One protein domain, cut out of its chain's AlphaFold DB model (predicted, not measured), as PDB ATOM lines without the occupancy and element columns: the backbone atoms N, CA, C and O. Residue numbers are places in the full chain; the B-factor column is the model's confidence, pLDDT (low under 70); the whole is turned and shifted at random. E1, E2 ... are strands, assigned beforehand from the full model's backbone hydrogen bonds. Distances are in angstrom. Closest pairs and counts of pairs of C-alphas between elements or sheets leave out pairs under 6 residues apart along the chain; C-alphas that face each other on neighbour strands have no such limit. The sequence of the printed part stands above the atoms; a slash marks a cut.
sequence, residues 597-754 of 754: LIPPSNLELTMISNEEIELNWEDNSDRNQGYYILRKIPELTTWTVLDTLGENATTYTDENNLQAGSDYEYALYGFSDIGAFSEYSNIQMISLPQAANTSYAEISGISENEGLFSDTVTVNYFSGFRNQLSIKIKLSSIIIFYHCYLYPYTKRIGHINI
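This is residues 597 to 754 of the 754 residues of the protein "Fibronectin type-III domain-containing protein" of Candidatus Marinimicrobia bacterium (UniProt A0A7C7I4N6). With little regular structure, this is a strand sandwich, E4-E3-E6-E7 against E1-E2-E5, then a separate E8-E9 hairpin and a tail, residues 727 to 754 standing free. The printed part has 158 residues, and its nine named strands, E1 to E9 in order, hold 60 of them; the class is all strand, and the sheets are antiparallel. The whole is extended, radius of gyration of the C-alphas 23.7 A, spans 73 by 42 by 27 A.

Find E1, residues 601 to 609, starting at C-alpha 601 (259.893, 267.341, 168.602). Next read E2, 612 to 618; E3, 626 to 632; E4, 640 to 646; E5, 651 to 654; E6, 663 to 671, 26.8 A long; E7, 684 to 687; E8, 697 to 703; E9, 712 to 717, ending at (254.616, 223.982, 157.794).

In this sandwich, two sheets face to face, one sheet's strands stand at 41 degrees to the other's. In hairpin E1 and E2, find N 606 and O 614 within hydrogen-bond range, 2.8 A.

The printed part has no cut; link E6 to E7 is long; pLDDT is under 70 at residues 691 to 754.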
ATOM      1  N   LEU A 597     263.339 268.479 181.301       96.75
ATOM      2  CA  LEU A 597     263.981 268.929 180.063       96.75
ATOM      3  C   LEU A 597     262.933 269.266 178.996       96.75
ATOM      4  O   LEU A 597     261.824 268.719 179.017       96.75
ATOM      5  N   ILE A 598     263.281 270.124 178.035       96.75
ATOM      6  CA  ILE A 598     262.430 270.359 176.863       96.75
ATOM      7  C   ILE A 598     262.397 269.066 176.021       96.75
ATOM      8  O   ILE A 598     263.459 268.540 175.675       96.75
ATOM      9  N   PRO A 599     261.214 268.506 175.698       96.19
ATOM     10  CA  PRO A 599     261.126 267.262 174.939       96.19
ATOM     11  C   PRO A 599     261.548 267.445 173.472       96.19
ATOM     12  O   PRO A 599     261.285 268.498 172.880       96.19
ATOM     13  N   PRO A 600     262.136 266.412 172.841       96.56
ATOM     14  CA  PRO A 600     262.340 266.383 171.393       96.56
ATOM     15  C   PRO A 600     261.027 266.533 170.630       96.56
ATOM     16  O   PRO A 600     259.990 266.021 171.057       96.56
ATOM     17  N   SER A 601     261.066 267.177 169.469       96.94
ATOM     18  CA  SER A 601     259.893 267.341 168.602       96.94
ATOM     19  C   SER A 601     260.103 266.725 167.229       96.94
ATOM     20  O   SER A 601     261.195 266.285 166.884       96.94
ATOM     21  N   ASN A 602     259.031 266.701 166.436       96.56
ATOM     22  CA  ASN A 602     259.062 266.315 165.027       96.56
ATOM     23  C   ASN A 602     259.720 264.948 164.782       96.56
ATOM     24  O   ASN A 602     260.448 264.783 163.809       96.56
ATOM     25  N   LEU A 603     259.448 263.959 165.648       98.06
ATOM     26  CA  LEU A 603     259.829 262.579 165.369       98.06
ATOM     27  C   LEU A 603     259.109 262.127 164.094       98.06
ATOM     28  O   LEU A 603     257.876 262.120 164.050       98.06
ATOM     29  N   GLU A 604     259.877 261.721 163.094       97.69
ATOM     30  CA  GLU A 604     259.427 261.153 161.830       97.69
ATOM     31  C   GLU A 604     260.097 259.796 161.601       97.69
ATOM     32  O   GLU A 604     261.281 259.610 161.889       97.69
ATOM     33  N   LEU A 605     259.330 258.842 161.065       97.56
ATOM     34  CA  LEU A 605     259.804 257.493 160.754       97.56
ATOM     35  C   LEU A 605     259.879 257.300 159.242       97.56
ATOM     36  O   LEU A 605     258.871 257.432 158.544       97.56
ATOM     37  N   THR A 606     261.048 256.911 158.742       95.56
ATOM     38  CA  THR A 606     261.254 256.533 157.343       95.56
ATOM     39  C   THR A 606     261.648 255.066 157.261       95.56
ATOM     40  O   THR A 606     262.687 254.647 157.759       95.56
ATOM     41  N   MET A 607     260.824 254.257 156.599       92.38
ATOM     42  CA  MET A 607     261.172 252.865 156.317       92.38
ATOM     43  C   MET A 607     262.213 252.809 155.198       92.38
ATOM     44  O   MET A 607     261.906 253.137 154.050       92.38
ATOM     45  N   ILE A 608     263.423 252.357 155.525       92.12
ATOM     46  CA  ILE A 608     264.496 252.134 154.551       92.12
ATOM     47  C   ILE A 608     264.350 250.737 153.936       92.12
ATOM     48  O   ILE A 608     264.473 250.561 152.719       92.12
ATOM     49  N   SER A 609     264.007 249.742 154.762       86.69
ATOM     50  CA  SER A 609     263.693 248.375 154.341       86.69
ATOM     51  C   SER A 609     262.762 247.670 155.344       86.69
ATOM     52  O   SER A 609     262.352 248.249 156.344       86.69
ATOM     53  N   ASN A 610     262.432 246.396 155.106       82.12
ATOM     54  CA  ASN A 610     261.657 245.588 156.063       82.12
ATOM     55  C   ASN A 610     262.437 245.216 157.338       82.12
ATOM     56  O   ASN A 610     261.865 244.598 158.234       82.12
ATOM     57  N   GLU A 611     263.727 245.544 157.393       86.12
ATOM     58  CA  GLU A 611     264.630 245.251 158.508       86.12
ATOM     59  C   GLU A 611     265.294 246.530 159.048       86.12
ATOM     60  O   GLU A 611     266.134 246.435 159.933       86.12
ATOM     61  N   GLU A 612     264.914 247.715 158.544       92.50
ATOM     62  CA  GLU A 612     265.574 248.987 158.856       92.50
ATOM     63  C   GLU A 612     264.580 250.163 158.829       92.50
ATOM     64  O   GLU A 612     263.961 250.452 157.794       92.50
ATOM     65  N   ILE A 613     264.436 250.852 159.965       95.94
ATOM     66  CA  ILE A 613     263.617 252.064 160.118       95.94
ATOM     67  C   ILE A 613     264.517 253.203 160.601       95.94
ATOM     68  O   ILE A 613     265.149 253.096 161.647       95.94
ATOM     69  N   GLU A 614     264.545 254.307 159.862       97.31
ATOM     70  CA  GLU A 614     265.224 255.540 160.259       97.31
ATOM     71  C   GLU A 614     264.259 256.440 161.046       97.31
ATOM     72  O   GLU A 614     263.129 256.688 160.619       97.31
ATOM     73  N   LEU A 615     264.710 256.919 162.199       98.38
ATOM     74  CA  LEU A 615     264.056 257.894 163.060       98.38
ATOM     75  C   LEU A 615     264.797 259.219 162.895       98.38
ATOM     76  O   LEU A 615     266.008 259.258 163.091       98.38
ATOM     77  N   ASN A 616     264.082 260.301 162.605       97.94
ATOM     78  CA  ASN A 616     264.628 261.660 162.610       97.94
ATOM     79  C   ASN A 616     263.790 262.537 163.543       97.94
ATOM     80  O   ASN A 616     262.571 262.396 163.553       97.94
ATOM     81  N   TRP A 617     264.416 263.411 164.326       98.19
ATOM     82  CA  TRP A 617     263.734 264.329 165.249       98.19
ATOM     83  C   TRP A 617     264.496 265.650 165.389       98.19
ATOM     84  O   TRP A 617     265.632 265.791 164.934       98.19
ATOM     85  N   GLU A 618     263.872 266.620 166.050       97.62
ATOM     86  CA  GLU A 618     264.483 267.890 166.433       97.62
ATOM     87  C   GLU A 618     264.914 267.866 167.903       97.62
ATOM     88  O   GLU A 618     264.128 267.519 168.789       97.62
ATOM     89  N   ASP A 619     266.173 268.242 168.143       95.81
ATOM     90  CA  ASP A 619     266.685 268.551 169.477       95.81
ATOM     91  C   ASP A 619     266.240 269.965 169.875       95.81
ATOM     92  O   ASP A 619     266.521 270.928 169.158       95.81
ATOM     93  N   ASN A 620     265.553 270.073 171.012       95.44
ATOM     94  CA  ASN A 620     265.051 271.334 171.557       95.44
ATOM     95  C   ASN A 620     265.692 271.732 172.891       95.44
ATOM     96  O   ASN A 620     265.329 272.778 173.430       95.44
ATOM     97  N   SER A 621     266.554 270.891 173.465       95.12
ATOM     98  CA  SER A 621     267.069 271.076 174.822       95.12
ATOM     99  C   SER A 621     268.553 271.415 174.786       95.12
ATOM    100  O   SER A 621     269.363 270.641 174.290       95.12
ATOM    101  N   ASP A 622     268.931 272.531 175.408       91.69
ATOM    102  CA  ASP A 622     270.335 272.944 175.550       91.69
ATOM    103  C   ASP A 622     271.008 272.292 176.778       91.69
ATOM    104  O   ASP A 622     272.159 272.589 177.115       91.69
ATOM    105  N   ARG A 623     270.263 271.459 177.517       93.00
ATOM    106  CA  ARG A 623     270.661 270.872 178.808       93.00
ATOM    107  C   ARG A 623     270.636 269.348 178.832       93.00
ATOM    108  O   ARG A 623     271.109 268.764 179.809       93.00
ATOM    109  N   ASN A 624     270.079 268.706 177.807       94.62
ATOM    110  CA  ASN A 624     270.163 267.260 177.679       94.62
ATOM    111  C   ASN A 624     271.625 266.826 177.476       94.62
ATOM    112  O   ASN A 624     272.452 267.577 176.965       94.62
ATOM    113  N   GLN A 625     271.926 265.591 177.859       95.88
ATOM    114  CA  GLN A 625     273.211 264.942 177.595       95.88
ATOM    115  C   GLN A 625     273.056 263.697 176.720       95.88
ATOM    116  O   GLN A 625     273.985 262.905 176.533       95.88
ATOM    117  N   GLY A 626     271.862 263.518 176.166       96.38
ATOM    118  CA  GLY A 626     271.538 262.371 175.355       96.38
ATOM    119  C   GLY A 626     270.066 262.018 175.357       96.38
ATOM    120  O   GLY A 626     269.239 262.653 176.016       96.38
ATOM    121  N   TYR A 627     269.771 260.953 174.615       98.06
ATOM    122  CA  TYR A 627     268.423 260.484 174.324       98.06
ATOM    123  C   TYR A 627     268.284 258.988 174.541       98.06
ATOM    124  O   TYR A 627     269.109 258.208 174.065       98.06
ATOM    125  N   TYR A 628     267.194 258.580 175.183       98.12
ATOM    126  CA  TYR A 628     266.752 257.191 175.169       98.12
ATOM    127  C   TYR A 628     265.772 256.979 174.023       98.12
ATOM    128  O   TYR A 628     264.709 257.601 173.983       98.12
ATOM    129  N   ILE A 629     266.112 256.067 173.113       98.00
ATOM    130  CA  ILE A 629     265.238 255.688 172.003       98.00
ATOM    131  C   ILE A 629     264.339 254.546 172.454       98.00
ATOM    132  O   ILE A 629     264.821 253.506 172.908       98.00
ATOM    133  N   LEU A 630     263.029 254.731 172.330       97.69
ATOM    134  CA  LEU A 630     262.028 253.782 172.793       97.69
ATOM    135  C   LEU A 630     261.269 253.160 171.628       97.69
ATOM    136  O   LEU A 630     260.863 253.844 170.690       97.69
ATOM    137  N   ARG A 631     260.993 251.861 171.750       96.06
ATOM    138  CA  ARG A 631     260.098 251.123 170.855       96.06
ATOM    139  C   ARG A 631     259.163 250.223 171.643       96.06
ATOM    140  O   ARG A 631     259.559 249.612 172.638       96.06
ATOM    141  N   LYS A 632     257.937 250.072 171.158       94.06
ATOM    142  CA  LYS A 632     257.029 249.000 171.576       94.06
ATOM    143  C   LYS A 632     256.143 248.559 170.418       94.06
ATOM    144  O   LYS A 632     256.038 249.230 169.399       94.06
ATOM    145  N   ILE A 633     255.504 247.415 170.605       90.56
ATOM    146  CA  ILE A 633     254.410 246.968 169.743       90.56
ATOM    147  C   ILE A 633     253.118 247.614 170.293       90.56
ATOM    148  O   ILE A 633     252.987 247.658 171.523       90.56
ATOM    149  N   PRO A 634     252.188 248.127 169.460       89.50
ATOM    150  CA  PRO A 634     251.024 248.897 169.921       89.50
ATOM    151  C   PRO A 634     250.153 248.200 170.977       89.50
ATOM    152  O   PRO A 634     249.607 248.855 171.863       89.50
ATOM    153  N   GLU A 635     250.044 246.869 170.937       85.50
ATOM    154  CA  GLU A 635     249.269 246.089 171.911       85.50
ATOM    155  C   GLU A 635     249.937 245.987 173.295       85.50
ATOM    156  O   GLU A 635     249.324 245.485 174.241       85.50
ATOM    157  N   LEU A 636     251.187 246.440 173.434       86.88
ATOM    158  CA  LEU A 636     251.925 246.455 174.693       86.88
ATOM    159  C   LEU A 636     251.845 247.826 175.376       86.88
ATOM    160  O   LEU A 636     251.844 248.886 174.750       86.88
ATOM    161  N   THR A 637     251.841 247.805 176.707       87.38
ATOM    162  CA  THR A 637     251.807 249.017 177.540       87.38
ATOM    163  C   THR A 637     253.194 249.536 177.918       87.38
ATOM    164  O   THR A 637     253.309 250.660 178.393       87.38
ATOM    165  N   THR A 638     254.244 248.732 177.741       91.50
ATOM    166  CA  THR A 638     255.600 249.036 178.221       91.50
ATOM    167  C   THR A 638     256.539 249.338 177.060       91.50
ATOM    168  O   THR A 638     256.626 248.566 176.107       91.50
ATOM    169  N   TRP A 639     257.267 250.447 177.172       95.75
ATOM    170  CA  TRP A 639     258.334 250.828 176.253       95.75
ATOM    171  C   TRP A 639     259.605 250.009 176.492       95.75
ATOM    172  O   TRP A 639     259.974 249.746 177.635       95.75
ATOM    173  N   THR A 640     260.295 249.632 175.416       94.25
ATOM    174  CA  THR A 640     261.641 249.047 175.473       94.25
ATOM    175  C   THR A 640     262.655 250.087 175.022       94.25
ATOM    176  O   THR A 640     262.490 250.661 173.947       94.25
ATOM    177  N   VAL A 641     263.705 250.308 175.816       96.62
ATOM    178  CA  VAL A 641     264.855 251.122 175.400       96.62
ATOM    179  C   VAL A 641     265.653 250.331 174.367       96.62
ATOM    180  O   VAL A 641     266.123 249.231 174.663       96.62
ATOM    181  N   LEU A 642     265.774 250.875 173.160       95.56
ATOM    182  CA  LEU A 642     266.573 250.301 172.081       95.56
ATOM    183  C   LEU A 642     268.033 250.712 172.181       95.56
ATOM    184  O   LEU A 642     268.915 249.867 172.048       95.56
ATOM    185  N   ASP A 643     268.268 252.001 172.413       96.88
ATOM    186  CA  ASP A 643     269.604 252.573 172.476       96.88
ATOM    187  C   ASP A 643     269.622 253.849 173.326       96.88
ATOM    188  O   ASP A 643     268.576 254.427 173.646       96.88
ATOM    189  N   THR A 644     270.827 254.270 173.704       97.25
ATOM    190  CA  THR A 644     271.109 255.535 174.385       97.25
ATOM    191  C   THR A 644     272.099 256.328 173.549       97.25
ATOM    192  O   THR A 644     273.239 255.909 173.355       97.25
ATOM    193  N   LEU A 645     271.667 257.481 173.057       97.25
ATOM    194  CA  LEU A 645     272.478 258.358 172.221       97.25
ATOM    195  C   LEU A 645     273.067 259.489 173.058       97.25
ATOM    196  O   LEU A 645     272.523 259.825 174.106       97.25
ATOM    197  N   GLY A 646     274.171 260.067 172.586       95.25
ATOM    198  CA  GLY A 646     274.765 261.257 173.197       95.25
ATOM    199  C   GLY A 646     274.023 262.547 172.839       95.25
ATOM    200  O   GLY A 646     273.089 262.542 172.035       95.25
ATOM    201  N   GLU A 647     274.470 263.648 173.437       92.38
ATOM    202  CA  GLU A 647     273.930 265.000 173.229       92.38
ATOM    203  C   GLU A 647     273.872 265.377 171.735       92.38
ATOM    204  O   GLU A 647     274.731 264.974 170.943       92.38
ATOM    205  N   ASN A 648     272.895 266.204 171.350       92.25
ATOM    206  CA  ASN A 648     272.685 266.704 169.982       92.25
ATOM    207  C   ASN A 648     272.379 265.632 168.915       92.25
ATOM    208  O   ASN A 648     272.369 265.938 167.716       92.25
ATOM    209  N   ALA A 649     272.155 264.370 169.296       95.69
ATOM    210  CA  ALA A 649     271.702 263.360 168.346       95.69
ATOM    211  C   ALA A 649     270.310 263.735 167.810       95.69
ATOM    212  O   ALA A 649     269.421 264.077 168.581       95.69
ATOM    213  N   THR A 650     270.136 263.660 166.488       96.75
ATOM    214  CA  THR A 650     268.890 264.019 165.771       96.75
ATOM    215  C   THR A 650     268.404 262.915 164.828       96.75
ATOM    216  O   THR A 650     267.413 263.079 164.120       96.75
ATOM    217  N   THR A 651     269.111 261.782 164.798       96.75
ATOM    218  CA  THR A 651     268.782 260.641 163.944       96.75
ATOM    219  C   THR A 651     269.220 259.321 164.581       96.75
ATOM    220  O   THR A 651     270.204 259.278 165.328       96.75
ATOM    221  N   TYR A 652     268.484 258.248 164.299       97.81
ATOM    222  CA  TYR A 652     268.774 256.879 164.726       97.81
ATOM    223  C   TYR A 652     268.212 255.878 163.723       97.81
ATOM    224  O   TYR A 652     267.080 256.026 163.275       97.81
ATOM    225  N   THR A 653     268.951 254.810 163.443       97.12
ATOM    226  CA  THR A 653     268.466 253.716 162.599       97.12
ATOM    227  C   THR A 653     268.225 252.473 163.450       97.12
ATOM    228  O   THR A 653     269.154 251.927 164.044       97.12
ATOM    229  N   ASP A 654     266.975 252.012 163.497       96.00
ATOM    230  CA  ASP A 654     266.600 250.754 164.136       96.00
ATOM    231  C   ASP A 654     266.744 249.583 163.155       96.00
ATOM    232  O   ASP A 654     265.954 249.439 162.222       96.00
ATOM    233  N   GLU A 655     267.727 248.722 163.415       91.62
ATOM    234  CA  GLU A 655     267.965 247.452 162.706       91.62
ATOM    235  C   GLU A 655     267.683 246.225 163.610       91.62
ATOM    236  O   GLU A 655     268.024 245.080 163.297       91.62
ATOM    237  N   ASN A 656     267.081 246.430 164.790       81.25
ATOM    238  CA  ASN A 656     267.063 245.439 165.866       81.25
ATOM    239  C   ASN A 656     265.805 244.557 165.858       81.25
ATOM    240  O   ASN A 656     264.819 244.846 166.545       81.25
ATOM    241  N   ASN A 657     265.881 243.400 165.190       82.06
ATOM    242  CA  ASN A 657     264.854 242.341 165.193       82.06
ATOM    243  C   ASN A 657     263.469 242.787 164.686       82.06
ATOM    244  O   ASN A 657     262.440 242.354 165.209       82.06
ATOM    245  N   LEU A 658     263.442 243.637 163.662       85.94
ATOM    246  CA  LEU A 658     262.209 244.052 163.003       85.94
ATOM    247  C   LEU A 658     261.553 242.880 162.256       85.94
ATOM    248  O   LEU A 658     262.208 242.106 161.558       85.94
ATOM    249  N   GLN A 659     260.240 242.728 162.431       82.94
ATOM    250  CA  GLN A 659     259.456 241.650 161.822       82.94
ATOM    251  C   GLN A 659     258.505 242.189 160.754       82.94
ATOM    252  O   GLN A 659     257.611 242.981 161.050       82.94
ATOM    253  N   ALA A 660     258.652 241.704 159.519       80.06
ATOM    254  CA  ALA A 660     257.757 242.048 158.416       80.06
ATOM    255  C   ALA A 660     256.286 241.737 158.760       80.06
ATOM    256  O   ALA A 660     255.972 240.650 159.243       80.06
ATOM    257  N   GLY A 661     255.379 242.672 158.466       81.69
ATOM    258  CA  GLY A 661     253.957 242.567 158.804       81.69
ATOM    259  C   GLY A 661     253.591 242.996 160.229       81.69
ATOM    260  O   GLY A 661     252.449 242.775 160.617       81.69
ATOM    261  N   SER A 662     254.526 243.558 161.003       87.12
ATOM    262  CA  SER A 662     254.271 244.067 162.362       87.12
ATOM    263  C   SER A 662     254.212 245.595 162.400       87.12
ATOM    264  O   SER A 662     254.876 246.261 161.601       87.12
ATOM    265  N   ASP A 663     253.463 246.119 163.370       90.94
ATOM    266  CA  ASP A 663     253.395 247.542 163.692       90.94
ATOM    267  C   ASP A 663     254.321 247.861 164.868       90.94
ATOM    268  O   ASP A 663     254.394 247.106 165.843       90.94
ATOM    269  N   TYR A 664     255.011 248.996 164.789       93.56
ATOM    270  CA  TYR A 664     255.882 249.485 165.853       93.56
ATOM    271  C   TYR A 664     255.565 250.942 166.169       93.56
ATOM    272  O   TYR A 664     255.445 251.759 165.257       93.56
ATOM    273  N   GLU A 665     255.456 251.255 167.460       97.44
ATOM    274  CA  GLU A 665     255.420 252.618 167.984       97.44
ATOM    275  C   GLU A 665     256.807 253.014 168.494       97.44
ATOM    276  O   GLU A 665     257.460 252.231 169.191       97.44
ATOM    277  N   TYR A 666     257.216 254.242 168.182       97.75
ATOM    278  CA  TYR A 666     258.473 254.851 168.598       97.75
ATOM    279  C   TYR A 666     258.228 256.179 169.307       97.75
ATOM    280  O   TYR A 666     257.318 256.934 168.953       97.75
ATOM    281  N   ALA A 667     259.069 256.450 170.295       98.12
ATOM    282  CA  ALA A 667     259.180 257.722 170.992       98.12
ATOM    283  C   ALA A 667     260.614 257.875 171.508       98.12
ATOM    284  O   ALA A 667     261.366 256.901 171.583       98.12
ATOM    285  N   LEU A 668     260.994 259.081 171.901       98.25
ATOM    286  CA  LEU A 668     262.252 259.327 172.594       98.25
ATOM    287  C   LEU A 668     262.069 260.388 173.672       98.25
ATOM    288  O   LEU A 668     261.133 261.180 173.613       98.25
ATOM    289  N   TYR A 669     262.966 260.396 174.649       98.12
ATOM    290  CA  TYR A 669     263.072 261.463 175.640       98.12
ATOM    291  C   TYR A 669     264.542 261.722 175.959       98.12
ATOM    292  O   TYR A 669     265.375 260.810 175.937       98.12
ATOM    293  N   GLY A 670     264.857 262.986 176.219       97.19
ATOM    294  CA  GLY A 670     266.163 263.444 176.676       97.19
ATOM    295  C   GLY A 670     266.375 263.225 178.174       97.19
ATOM    296  O   GLY A 670     265.413 263.261 178.951       97.19
ATOM    297  N   PHE A 671     267.631 263.033 178.571       97.25
ATOM    298  CA  PHE A 671     268.073 262.919 179.966       97.25
ATOM    299  C   PHE A 671     269.275 263.834 180.254       97.25
ATOM    300  O   PHE A 671     269.933 264.305 179.331       97.25
ATOM    301  N   SER A 672     269.578 264.067 181.534       95.56
ATOM    302  CA  SER A 672     270.778 264.782 182.007       95.56
ATOM    303  C   SER A 672     271.433 264.066 183.198       95.56
ATOM    304  O   SER A 672     270.782 263.300 183.910       95.56
ATOM    305  N   ASP A 673     272.702 264.362 183.471       91.69
ATOM    306  CA  ASP A 673     273.535 263.788 184.537       91.69
ATOM    307  C   ASP A 673     273.064 264.199 185.934       91.69
ATOM    308  O   ASP A 673     273.308 263.491 186.910       91.69
ATOM    309  N   ILE A 674     272.366 265.336 186.053       89.81
ATOM    310  CA  ILE A 674     271.758 265.766 187.321       89.81
ATOM    311  C   ILE A 674     270.422 265.064 187.609       89.81
ATOM    312  O   ILE A 674     269.839 265.314 188.666       89.81
ATOM    313  N   GLY A 675     269.965 264.197 186.694       93.44
ATOM    314  CA  GLY A 675     268.785 263.345 186.838       93.44
ATOM    315  C   GLY A 675     267.494 263.893 186.224       93.44
ATOM    316  O   GLY A 675     266.437 263.320 186.470       93.44
ATOM    317  N   ALA A 676     267.543 264.988 185.453       95.81
ATOM    318  CA  ALA A 676     266.353 265.537 184.798       95.81
ATOM    319  C   ALA A 676     266.018 264.745 183.529       95.81
ATOM    320  O   ALA A 676     266.919 264.405 182.757       95.81
ATOM    321  N   PHE A 677     264.726 264.524 183.294       96.75
ATOM    322  CA  PHE A 677     264.187 263.903 182.084       96.75
ATOM    323  C   PHE A 677     263.210 264.857 181.401       96.75
ATOM    324  O   PHE A 677     262.596 265.695 182.059       96.75
ATOM    325  N   SER A 678     263.069 264.735 180.085       97.12
ATOM    326  CA  SER A 678     261.954 265.353 179.356       97.12
ATOM    327  C   SER A 678     260.759 264.406 179.288       97.12
ATOM    328  O   SER A 678     260.887 263.199 179.509       97.12
ATOM    329  N   GLU A 679     259.602 264.960 178.939       95.94
ATOM    330  CA  GLU A 679     258.488 264.168 178.418       95.94
ATOM    331  C   GLU A 679     258.876 263.458 177.110       95.94
ATOM    332  O   GLU A 679     259.890 263.766 176.476       95.94
ATOM    333  N   TYR A 680     258.050 262.506 176.676       96.62
ATOM    334  CA  TYR A 680     258.243 261.894 175.365       96.62
ATOM    335  C   TYR A 680     258.062 262.912 174.236       96.62
ATOM    336  O   TYR A 680     257.235 263.825 174.306       96.62
ATOM    337  N   SER A 681     258.777 262.673 173.140       97.25
ATOM    338  CA  SER A 681     258.447 263.222 171.831       97.25
ATOM    339  C   SER A 681     257.009 262.882 171.420       97.25
ATOM    340  O   SER A 681     256.317 262.069 172.043       97.25
ATOM    341  N   ASN A 682     256.570 263.405 170.272       96.12
ATOM    342  CA  ASN A 682     255.407 262.828 169.601       96.12
ATOM    343  C   ASN A 682     255.634 261.322 169.359       96.12
ATOM    344  O   ASN A 682     256.709 260.913 168.919       96.12
ATOM    345  N   ILE A 683     254.615 260.504 169.637       96.69
ATOM    346  CA  ILE A 683     254.640 259.067 169.343       96.69
ATOM    347  C   ILE A 683     254.379 258.885 167.846       96.69
ATOM    348  O   ILE A 683     253.435 259.465 167.301       96.69
ATOM    349  N   GLN A 684     255.204 258.086 167.176       97.56
ATOM    350  CA  GLN A 684     255.001 257.704 165.779       97.56
ATOM    351  C   GLN A 684     254.820 256.204 165.640       97.56
ATOM    352  O   GLN A 684     255.427 255.433 166.374       97.56
ATOM    353  N   MET A 685     254.009 255.801 164.664       95.88
ATOM    354  CA  MET A 685     253.763 254.400 164.343       95.88
ATOM    355  C   MET A 685     254.139 254.123 162.892       95.88
ATOM    356  O   MET A 685     253.848 254.930 162.007       95.88
ATOM    357  N   ILE A 686     254.735 252.961 162.638       94.31
ATOM    358  CA  ILE A 686     255.020 252.483 161.288       94.31
ATOM    359  C   ILE A 686     254.676 250.998 161.144       94.31
ATOM    360  O   ILE A 686     254.980 250.188 162.019       94.31
ATOM    361  N   SER A 687     254.043 250.654 160.020       91.69
ATOM    362  CA  SER A 687     253.656 249.285 159.665       91.69
ATOM    363  C   SER A 687     254.625 248.713 158.640       91.69
ATOM    364  O   SER A 687     254.714 249.221 157.518       91.69
ATOM    365  N   LEU A 688     255.330 247.634 158.980       88.62
ATOM    366  CA  LEU A 688     256.227 246.969 158.037       88.62
ATOM    367  C   LEU A 688     255.422 246.124 157.038       88.62
ATOM    368  O   LEU A 688     254.591 245.312 157.454       88.62
ATOM    369  N   PRO A 689     255.659 246.230 155.718       80.75
ATOM    370  CA  PRO A 689     254.909 245.464 154.742       80.75
ATOM    371  C   PRO A 689     255.279 243.985 154.850       80.75
ATOM    372  O   PRO A 689     256.434 243.607 155.056       80.75
ATOM    373  N   GLN A 690     254.282 243.125 154.677       71.50
ATOM    374  CA  GLN A 690     254.486 241.684 154.697       71.50
ATOM    375  C   GLN A 690     255.466 241.268 153.587       71.50
ATOM    376  O   GLN A 690     255.357 241.724 152.445       71.50
ATOM    377  N   ALA A 691     256.432 240.403 153.908       60.41
ATOM    378  CA  ALA A 691     257.399 239.927 152.926       60.41
ATOM    379  C   ALA A 691     256.677 239.223 151.763       60.41
ATOM    380  O   ALA A 691     255.920 238.268 151.965       60.41
ATOM    381  N   ALA A 692     256.907 239.681 150.528       51.31
ATOM    382  CA  ALA A 692     256.311 239.062 149.352       51.31
ATOM    383  C   ALA A 692     256.822 237.615 149.200       51.31
ATOM    384  O   ALA A 692     258.016 237.381 149.038       51.31
ATOM    385  N   ASN A 693     255.894 236.655 149.206       49.19
ATOM    386  CA  ASN A 693     256.116 235.218 148.999       49.19
ATOM    387  C   ASN A 693     256.922 234.475 150.081       49.19
ATOM    388  O   ASN A 693     257.886 233.775 149.775       49.19
ATOM    389  N   THR A 694     256.444 234.478 151.324       44.75
ATOM    390  CA  THR A 694     256.708 233.360 152.248       44.75
ATOM    391  C   THR A 694     255.401 232.682 152.645       44.75
ATOM    392  O   THR A 694     254.750 232.996 153.633       44.75
ATOM    393  N   SER A 695     255.001 231.705 151.830       43.12
ATOM    394  CA  SER A 695     254.029 230.689 152.232       43.12
ATOM    395  C   SER A 695     254.685 229.804 153.298       43.12
ATOM    396  O   SER A 695     255.444 228.898 152.961       43.12
ATOM    397  N   TYR A 696     254.400 230.037 154.581       49.09
ATOM    398  CA  TYR A 696     254.867 229.151 155.659       49.09
ATOM    399  C   TYR A 696     254.038 227.869 155.794       49.09
ATOM    400  O   TYR A 696     254.339 227.036 156.645       49.09
ATOM    401  N   ALA A 697     253.009 227.704 154.963       47.22
ATOM    402  CA  ALA A 697     252.019 226.652 155.080       47.22
ATOM    403  C   ALA A 697     251.380 226.355 153.718       47.22
ATOM    404  O   ALA A 697     250.777 227.238 153.114       47.22
ATOM    405  N   GLU A 698     251.450 225.102 153.270       49.25
ATOM    406  CA  GLU A 698     250.645 224.617 152.146       49.25
ATOM    407  C   GLU A 698     249.568 223.666 152.691       49.25
ATOM    408  O   GLU A 698     249.860 222.753 153.474       49.25
ATOM    409  N   ILE A 699     248.305 223.891 152.312       53.09
ATOM    410  CA  ILE A 699     247.210 222.970 152.636       53.09
ATOM    411  C   ILE A 699     247.379 221.747 151.734       53.09
ATOM    412  O   ILE A 699     247.087 221.800 150.541       53.09
ATOM    413  N   SER A 700     247.874 220.646 152.297       57.22
ATOM    414  CA  SER A 700     248.187 219.428 151.537       57.22
ATOM    415  C   SER A 700     247.009 218.457 151.430       57.22
ATOM    416  O   SER A 700     247.064 217.500 150.656       57.22
ATOM    417  N   GLY A 701     245.918 218.713 152.156       52.78
ATOM    418  CA  GLY A 701     244.684 217.954 152.031       52.78
ATOM    419  C   GLY A 701     243.545 218.512 152.877       52.78
ATOM    420  O   GLY A 701     243.740 218.938 154.017       52.78
ATOM    421  N   ILE A 702     242.345 218.458 152.304       53.69
ATOM    422  CA  ILE A 702     241.067 218.564 153.007       53.69
ATOM    423  C   ILE A 702     240.357 217.237 152.735       53.69
ATOM    424  O   ILE A 702     240.201 216.862 151.570       53.69
ATOM    425  N   SER A 703     239.972 216.495 153.774       51.78
ATOM    426  CA  SER A 703     239.218 215.246 153.623       51.78
ATOM    427  C   SER A 703     237.955 215.255 154.472       51.78
ATOM    428  O   SER A 703     238.001 215.682 155.619       51.78
ATOM    429  N   GLU A 704     236.903 214.679 153.883       46.56
ATOM    430  CA  GLU A 704     235.513 214.572 154.353       46.56
ATOM    431  C   GLU A 704     234.675 215.832 154.110       46.56
ATOM    432  O   GLU A 704     234.773 216.835 154.799       46.56
ATOM    433  N   ASN A 705     233.852 215.754 153.061       54.34
ATOM    434  CA  ASN A 705     232.912 216.781 152.631       54.34
ATOM    435  C   ASN A 705     231.491 216.264 152.897       54.34
ATOM    436  O   ASN A 705     230.735 215.992 151.968       54.34
ATOM    437  N   GLU A 706     231.169 216.043 154.168       50.94
ATOM    438  CA  GLU A 706     229.828 215.669 154.613       50.94
ATOM    439  C   GLU A 706     229.415 216.649 155.707       50.94
ATOM    440  O   GLU A 706     230.064 216.788 156.742       50.94
ATOM    441  N   GLY A 707     228.367 217.413 155.411       52.41
ATOM    442  CA  GLY A 707     227.975 218.572 156.193       52.41
ATOM    443  C   GLY A 707     227.663 218.270 157.660       52.41
ATOM    444  O   GLY A 707     227.154 217.209 158.009       52.41
ATOM    445  N   LEU A 708     227.877 219.318 158.461       50.84
ATOM    446  CA  LEU A 708     227.359 219.632 159.801       50.84
ATOM    447  C   LEU A 708     228.316 219.652 161.002       50.84
ATOM    448  O   LEU A 708     227.962 220.368 161.933       50.84
ATOM    449  N   PHE A 709     229.524 219.073 161.008       45.41
ATOM    450  CA  PHE A 709     230.502 219.349 162.087       45.41
ATOM    451  C   PHE A 709     231.974 219.253 161.628       45.41
ATOM    452  O   PHE A 709     232.414 218.197 161.204       45.41
ATOM    453  N   SER A 710     232.694 220.379 161.772       49.38
ATOM    454  CA  SER A 710     234.146 220.640 161.623       49.38
ATOM    455  C   SER A 710     234.937 219.901 160.531       49.38
ATOM    456  O   SER A 710     235.269 218.726 160.680       49.38
ATOM    457  N   ASP A 711     235.414 220.658 159.541       49.41
ATOM    458  CA  ASP A 711     236.448 220.204 158.609       49.41
ATOM    459  C   ASP A 711     237.803 220.066 159.327       49.41
ATOM    460  O   ASP A 711     238.202 220.932 160.113       49.41
ATOM    461  N   THR A 712     238.552 219.002 159.030       47.66
ATOM    462  CA  THR A 712     239.962 218.894 159.430       47.66
ATOM    463  C   THR A 712     240.844 219.374 158.281       47.66
ATOM    464  O   THR A 712     240.935 218.723 157.241       47.66
ATOM    465  N   VAL A 713     241.519 220.509 158.473       51.53
ATOM    466  CA  VAL A 713     242.521 221.031 157.532       51.53
ATOM    467  C   VAL A 713     243.903 220.576 157.994       51.53
ATOM    468  O   VAL A 713     244.321 220.896 159.106       51.53
ATOM    469  N   THR A 714     244.623 219.835 157.147       47.16
ATOM    470  CA  THR A 714     246.023 219.473 157.416       47.16
ATOM    471  C   THR A 714     246.941 220.476 156.730       47.16
ATOM    472  O   THR A 714     246.885 220.654 155.512       47.16
ATOM    473  N   VAL A 715     247.788 221.131 157.521       50.69
ATOM    474  CA  VAL A 715     248.726 222.152 157.052       50.69
ATOM    475  C   VAL A 715     250.149 221.642 157.241       50.69
ATOM    476  O   VAL A 715     250.541 221.298 158.357       50.69
ATOM    477  N   ASN A 716     250.928 221.598 156.159       44.25
ATOM    478  CA  ASN A 716     252.360 221.324 156.241       44.25
ATOM    479  C   ASN A 716     253.107 222.646 156.404       44.25
ATOM    480  O   ASN A 716     253.105 223.465 155.486       44.25
ATOM    481  N   TYR A 717     253.750 222.833 157.556       47.84
ATOM    482  CA  TYR A 717     254.616 223.982 157.794       47.84
ATOM    483  C   TYR A 717     256.048 223.682 157.352       47.84
ATOM    484  O   TYR A 717     256.602 222.636 157.697       47.84
ATOM    485  N   PHE A 718     256.670 224.624 156.648       45.97
ATOM    486  CA  PHE A 718     258.107 224.599 156.385       45.97
ATOM    487  C   PHE A 718     258.773 225.712 157.196       45.97
ATOM    488  O   PHE A 718     258.770 226.871 156.793       45.97
ATOM    489  N   SER A 719     259.355 225.370 158.349       43.78
ATOM    490  CA  SER A 719     260.292 226.258 159.039       43.78
ATOM    491  C   SER A 719     261.713 225.947 158.573       43.78
ATOM    492  O   SER A 719     262.153 224.799 158.619       43.78
ATOM    493  N   GLY A 720     262.474 226.971 158.180       43.28
ATOM    494  CA  GLY A 720     263.910 226.857 157.885       43.28
ATOM    495  C   GLY A 720     264.777 226.448 159.087       43.28
ATOM    496  O   GLY A 720     265.982 226.267 158.941       43.28
ATOM    497  N   PHE A 721     264.183 226.249 160.265       38.47
ATOM    498  CA  PHE A 721     264.857 225.768 161.464       38.47
ATOM    499  C   PHE A 721     264.436 224.328 161.775       38.47
ATOM    500  O   PHE A 721     263.253 224.036 161.969       38.47
ATOM    501  N   ARG A 722     265.416 223.414 161.857       37.97
ATOM    502  CA  ARG A 722     265.242 222.116 162.522       37.97
ATOM    503  C   ARG A 722     265.063 222.375 164.018       37.97
ATOM    504  O   ARG A 722     266.057 222.472 164.722       37.97
ATOM    505  N   ASN A 723     263.821 222.521 164.467       34.75
ATOM    506  CA  ASN A 723     263.296 221.996 165.731       34.75
ATOM    507  C   ASN A 723     261.802 222.338 165.835       34.75
ATOM    508  O   ASN A 723     261.370 223.433 165.494       34.75
ATOM    509  N   GLN A 724     261.015 221.345 166.248       37.06
ATOM    510  CA  GLN A 724     259.554 221.366 166.303       37.06
ATOM    511  C   GLN A 724     259.009 222.497 167.188       37.06
ATOM    512  O   GLN A 724     259.305 222.533 168.380       37.06
ATOM    513  N   LEU A 725     258.095 223.308 166.650       31.38
ATOM    514  CA  LEU A 725     257.062 223.970 167.447       31.38
ATOM    515  C   LEU A 725     255.691 223.544 166.909       31.38
ATOM    516  O   LEU A 725     255.395 223.704 165.729       31.38
ATOM    517  N   SER A 726     254.861 222.954 167.767       31.98
ATOM    518  CA  SER A 726     253.468 222.627 167.459       31.98
ATOM    519  C   SER A 726     252.578 223.774 167.932       31.98
ATOM    520  O   SER A 726     252.406 223.946 169.136       31.98
ATOM    521  N   ILE A 727     251.995 224.547 167.013       35.81
ATOM    522  CA  ILE A 727     250.990 225.564 167.351       35.81
ATOM    523  C   ILE A 727     249.600 224.951 167.134       35.81
ATOM    524  O   ILE A 727     249.262 224.537 166.028       35.81
ATOM    525  N   LYS A 728     248.784 224.871 168.194       30.22
ATOM    526  CA  LYS A 728     247.348 224.561 168.091       30.22
ATOM    527  C   LYS A 728     246.578 225.869 167.939       30.22
ATOM    528  O   LYS A 728     246.434 226.599 168.913       30.22
ATOM    529  N   ILE A 729     246.045 226.135 166.750       34.16
ATOM    530  CA  ILE A 729     245.123 227.255 166.520       34.16
ATOM    531  C   ILE A 729     243.690 226.734 166.668       34.16
ATOM    532  O   ILE A 729     243.303 225.771 166.007       34.16
ATOM    533  N   LYS A 730     242.892 227.358 167.540       29.47
ATOM    534  CA  LYS A 730     241.447 227.120 167.645       29.47
ATOM    535  C   LYS A 730     240.735 228.227 166.865       29.47
ATOM    536  O   LYS A 730     240.555 229.318 167.388       29.47
ATOM    537  N   LEU A 731     240.371 227.961 165.611       37.91
ATOM    538  CA  LEU A 731     239.603 228.902 164.787       37.91
ATOM    539  C   LEU A 731     238.138 228.897 165.242       37.91
ATOM    540  O   LEU A 731     237.490 227.852 165.229       37.91
ATOM    541  N   SER A 732     237.620 230.047 165.671       30.42
ATOM    542  CA  SER A 732     236.251 230.177 166.185       30.42
ATOM    543  C   SER A 732     235.229 230.672 165.160       30.42
ATOM    544  O   SER A 732     234.044 230.599 165.470       30.42
ATOM    545  N   SER A 733     235.603 231.122 163.953       31.12
ATOM    546  CA  SER A 733     234.653 231.459 162.870       31.12
ATOM    547  C   SER A 733     235.354 231.651 161.517       31.12
ATOM    548  O   SER A 733     236.316 232.405 161.434       31.12
ATOM    549  N   ILE A 734     234.837 231.040 160.445       36.69
ATOM    550  CA  ILE A 734     235.103 231.438 159.049       36.69
ATOM    551  C   ILE A 734     233.775 231.935 158.467       36.69
ATOM    552  O   ILE A 734     232.786 231.202 158.474       36.69
ATOM    553  N   ILE A 735     233.742 233.168 157.955       29.02
ATOM    554  CA  ILE A 735     232.611 233.702 157.184       29.02
ATOM    555  C   ILE A 735     232.928 233.508 155.697       29.02
ATOM    556  O   ILE A 735     233.806 234.172 155.154       29.02
ATOM    557  N   ILE A 736     232.207 232.603 155.029       34.56
ATOM    558  CA  ILE A 736     232.266 232.437 153.568       34.56
ATOM    559  C   ILE A 736     231.139 233.266 152.944       34.56
ATOM    560  O   ILE A 736     229.962 232.951 153.120       34.56
ATOM    561  N   PHE A 737     231.477 234.306 152.177       27.03
ATOM    562  CA  PHE A 737     230.504 235.003 151.330       27.03
ATOM    563  C   PHE A 737     230.306 234.241 150.012       27.03
ATOM    564  O   PHE A 737     231.211 234.168 149.182       27.03
ATOM    565  N   TYR A 738     229.097 233.723 149.777       27.50
ATOM    566  CA  TYR A 738     228.659 233.328 148.437       27.50
ATOM    567  C   TYR A 738     228.106 234.557 147.702       27.50
ATOM    568  O   TYR A 738     227.152 235.182 148.159       27.50
ATOM    569  N   HIS A 739     228.658 234.882 146.532       27.84
ATOM    570  CA  HIS A 739     227.970 235.694 145.525       27.84
ATOM    571  C   HIS A 739     227.859 234.882 144.236       27.84
ATOM    572  O   HIS A 739     228.859 234.492 143.635       27.84
ATOM    573  N   CYS A 740     226.622 234.596 143.837       26.88
ATOM    574  CA  CYS A 740     226.279 233.806 142.663       26.88
ATOM    575  C   CYS A 740     225.654 234.727 141.610       26.88
ATOM    576  O   CYS A 740     224.565 235.233 141.845       26.88
ATOM    577  N   TYR A 741     226.293 234.898 140.448       28.31
ATOM    578  CA  TYR A 741     225.606 235.242 139.196       28.31
ATOM    579  C   TYR A 741     226.275 234.547 137.998       28.31
ATOM    580  O   TYR A 741     227.483 234.325 137.969       28.31
ATOM    581  N   LEU A 742     225.423 234.131 137.059       32.09
ATOM    582  CA  LEU A 742     225.657 233.192 135.959       32.09
ATOM    583  C   LEU A 742     226.640 233.693 134.870       32.09
ATOM    584  O   LEU A 742     226.460 234.797 134.378       32.09
ATOM    585  N   TYR A 743     227.576 232.807 134.467       30.97
ATOM    586  CA  TYR A 743     228.273 232.583 133.166       30.97
ATOM    587  C   TYR A 743     228.653 233.752 132.203       30.97
ATOM    588  O   TYR A 743     227.848 234.642 131.966       30.97
ATOM    589  N   PRO A 744     229.717 233.600 131.368       48.06
ATOM    590  CA  PRO A 744     231.026 232.985 131.618       48.06
ATOM    591  C   PRO A 744     232.227 233.875 131.214       48.06
ATOM    592  O   PRO A 744     232.107 234.826 130.452       48.06
ATOM    593  N   TYR A 745     233.405 233.405 131.636       33.34
ATOM    594  CA  TYR A 745     234.778 233.752 131.239       33.34
ATOM    595  C   TYR A 745     235.601 234.612 132.209       33.34
ATOM    596  O   TYR A 745     235.277 235.739 132.556       33.34
ATOM    597  N   THR A 746     236.746 234.014 132.560       32.88
ATOM    598  CA  THR A 746     237.875 234.464 133.395       32.88
ATOM    599  C   THR A 746     237.666 234.455 134.916       32.88
ATOM    600  O   THR A 746     237.106 235.356 135.528       32.88
ATOM    601  N   LYS A 747     238.171 233.373 135.528       31.41
ATOM    602  CA  LYS A 747     238.263 233.121 136.971       31.41
ATOM    603  C   LYS A 747     239.362 234.024 137.559       31.41
ATOM    604  O   LYS A 747     240.541 233.761 137.341       31.41
ATOM    605  N   ARG A 748     238.990 235.078 138.295       29.39
ATOM    606  CA  ARG A 748     239.866 235.700 139.304       29.39
ATOM    607  C   ARG A 748     239.741 234.876 140.582       29.39
ATOM    608  O   ARG A 748     238.633 234.695 141.078       29.39
ATOM    609  N   ILE A 749     240.855 234.351 141.080       31.72
ATOM    610  CA  ILE A 749     240.921 233.758 142.417       31.72
ATOM    611  C   ILE A 749     241.058 234.929 143.390       31.72
ATOM    612  O   ILE A 749     241.981 235.731 143.265       31.72
ATOM    613  N   GLY A 750     240.076 235.076 144.281       27.53
ATOM    614  CA  GLY A 750     240.103 236.056 145.359       27.53
ATOM    615  C   GLY A 750     241.171 235.682 146.381       27.53
ATOM    616  O   GLY A 750     241.298 234.516 146.747       27.53
ATOM    617  N   HIS A 751     241.948 236.677 146.796       30.06
ATOM    618  CA  HIS A 751     242.892 236.559 147.897       30.06
ATOM    619  C   HIS A 751     242.115 236.506 149.215       30.06
ATOM    620  O   HIS A 751     241.192 237.293 149.427       30.06
ATOM    621  N   ILE A 752     242.495 235.572 150.081       28.92
ATOM    622  CA  ILE A 752     242.114 235.564 151.491       28.92
ATOM    623  C   ILE A 752     243.271 236.253 152.213       28.92
ATOM    624  O   ILE A 752     244.382 235.732 152.190       28.92
ATOM    625  N   ASN A 753     243.024 237.427 152.796       28.88
ATOM    626  CA  ASN A 753     243.929 237.986 153.798       28.88
ATOM    627  C   ASN A 753     243.628 237.266 155.115       28.88
ATOM    628  O   ASN A 753     242.471 237.252 155.544       28.88
ATOM    629  N   ILE A 754     244.648 236.622 155.681       36.31
ATOM    630  CA  ILE A 754     244.651 236.087 157.047       36.31
ATOM    631  C   ILE A 754     245.400 237.088 157.908       36.31
ATOM    632  O   ILE A 754     246.484 237.513 157.444       36.31
TER     633      ILE A 754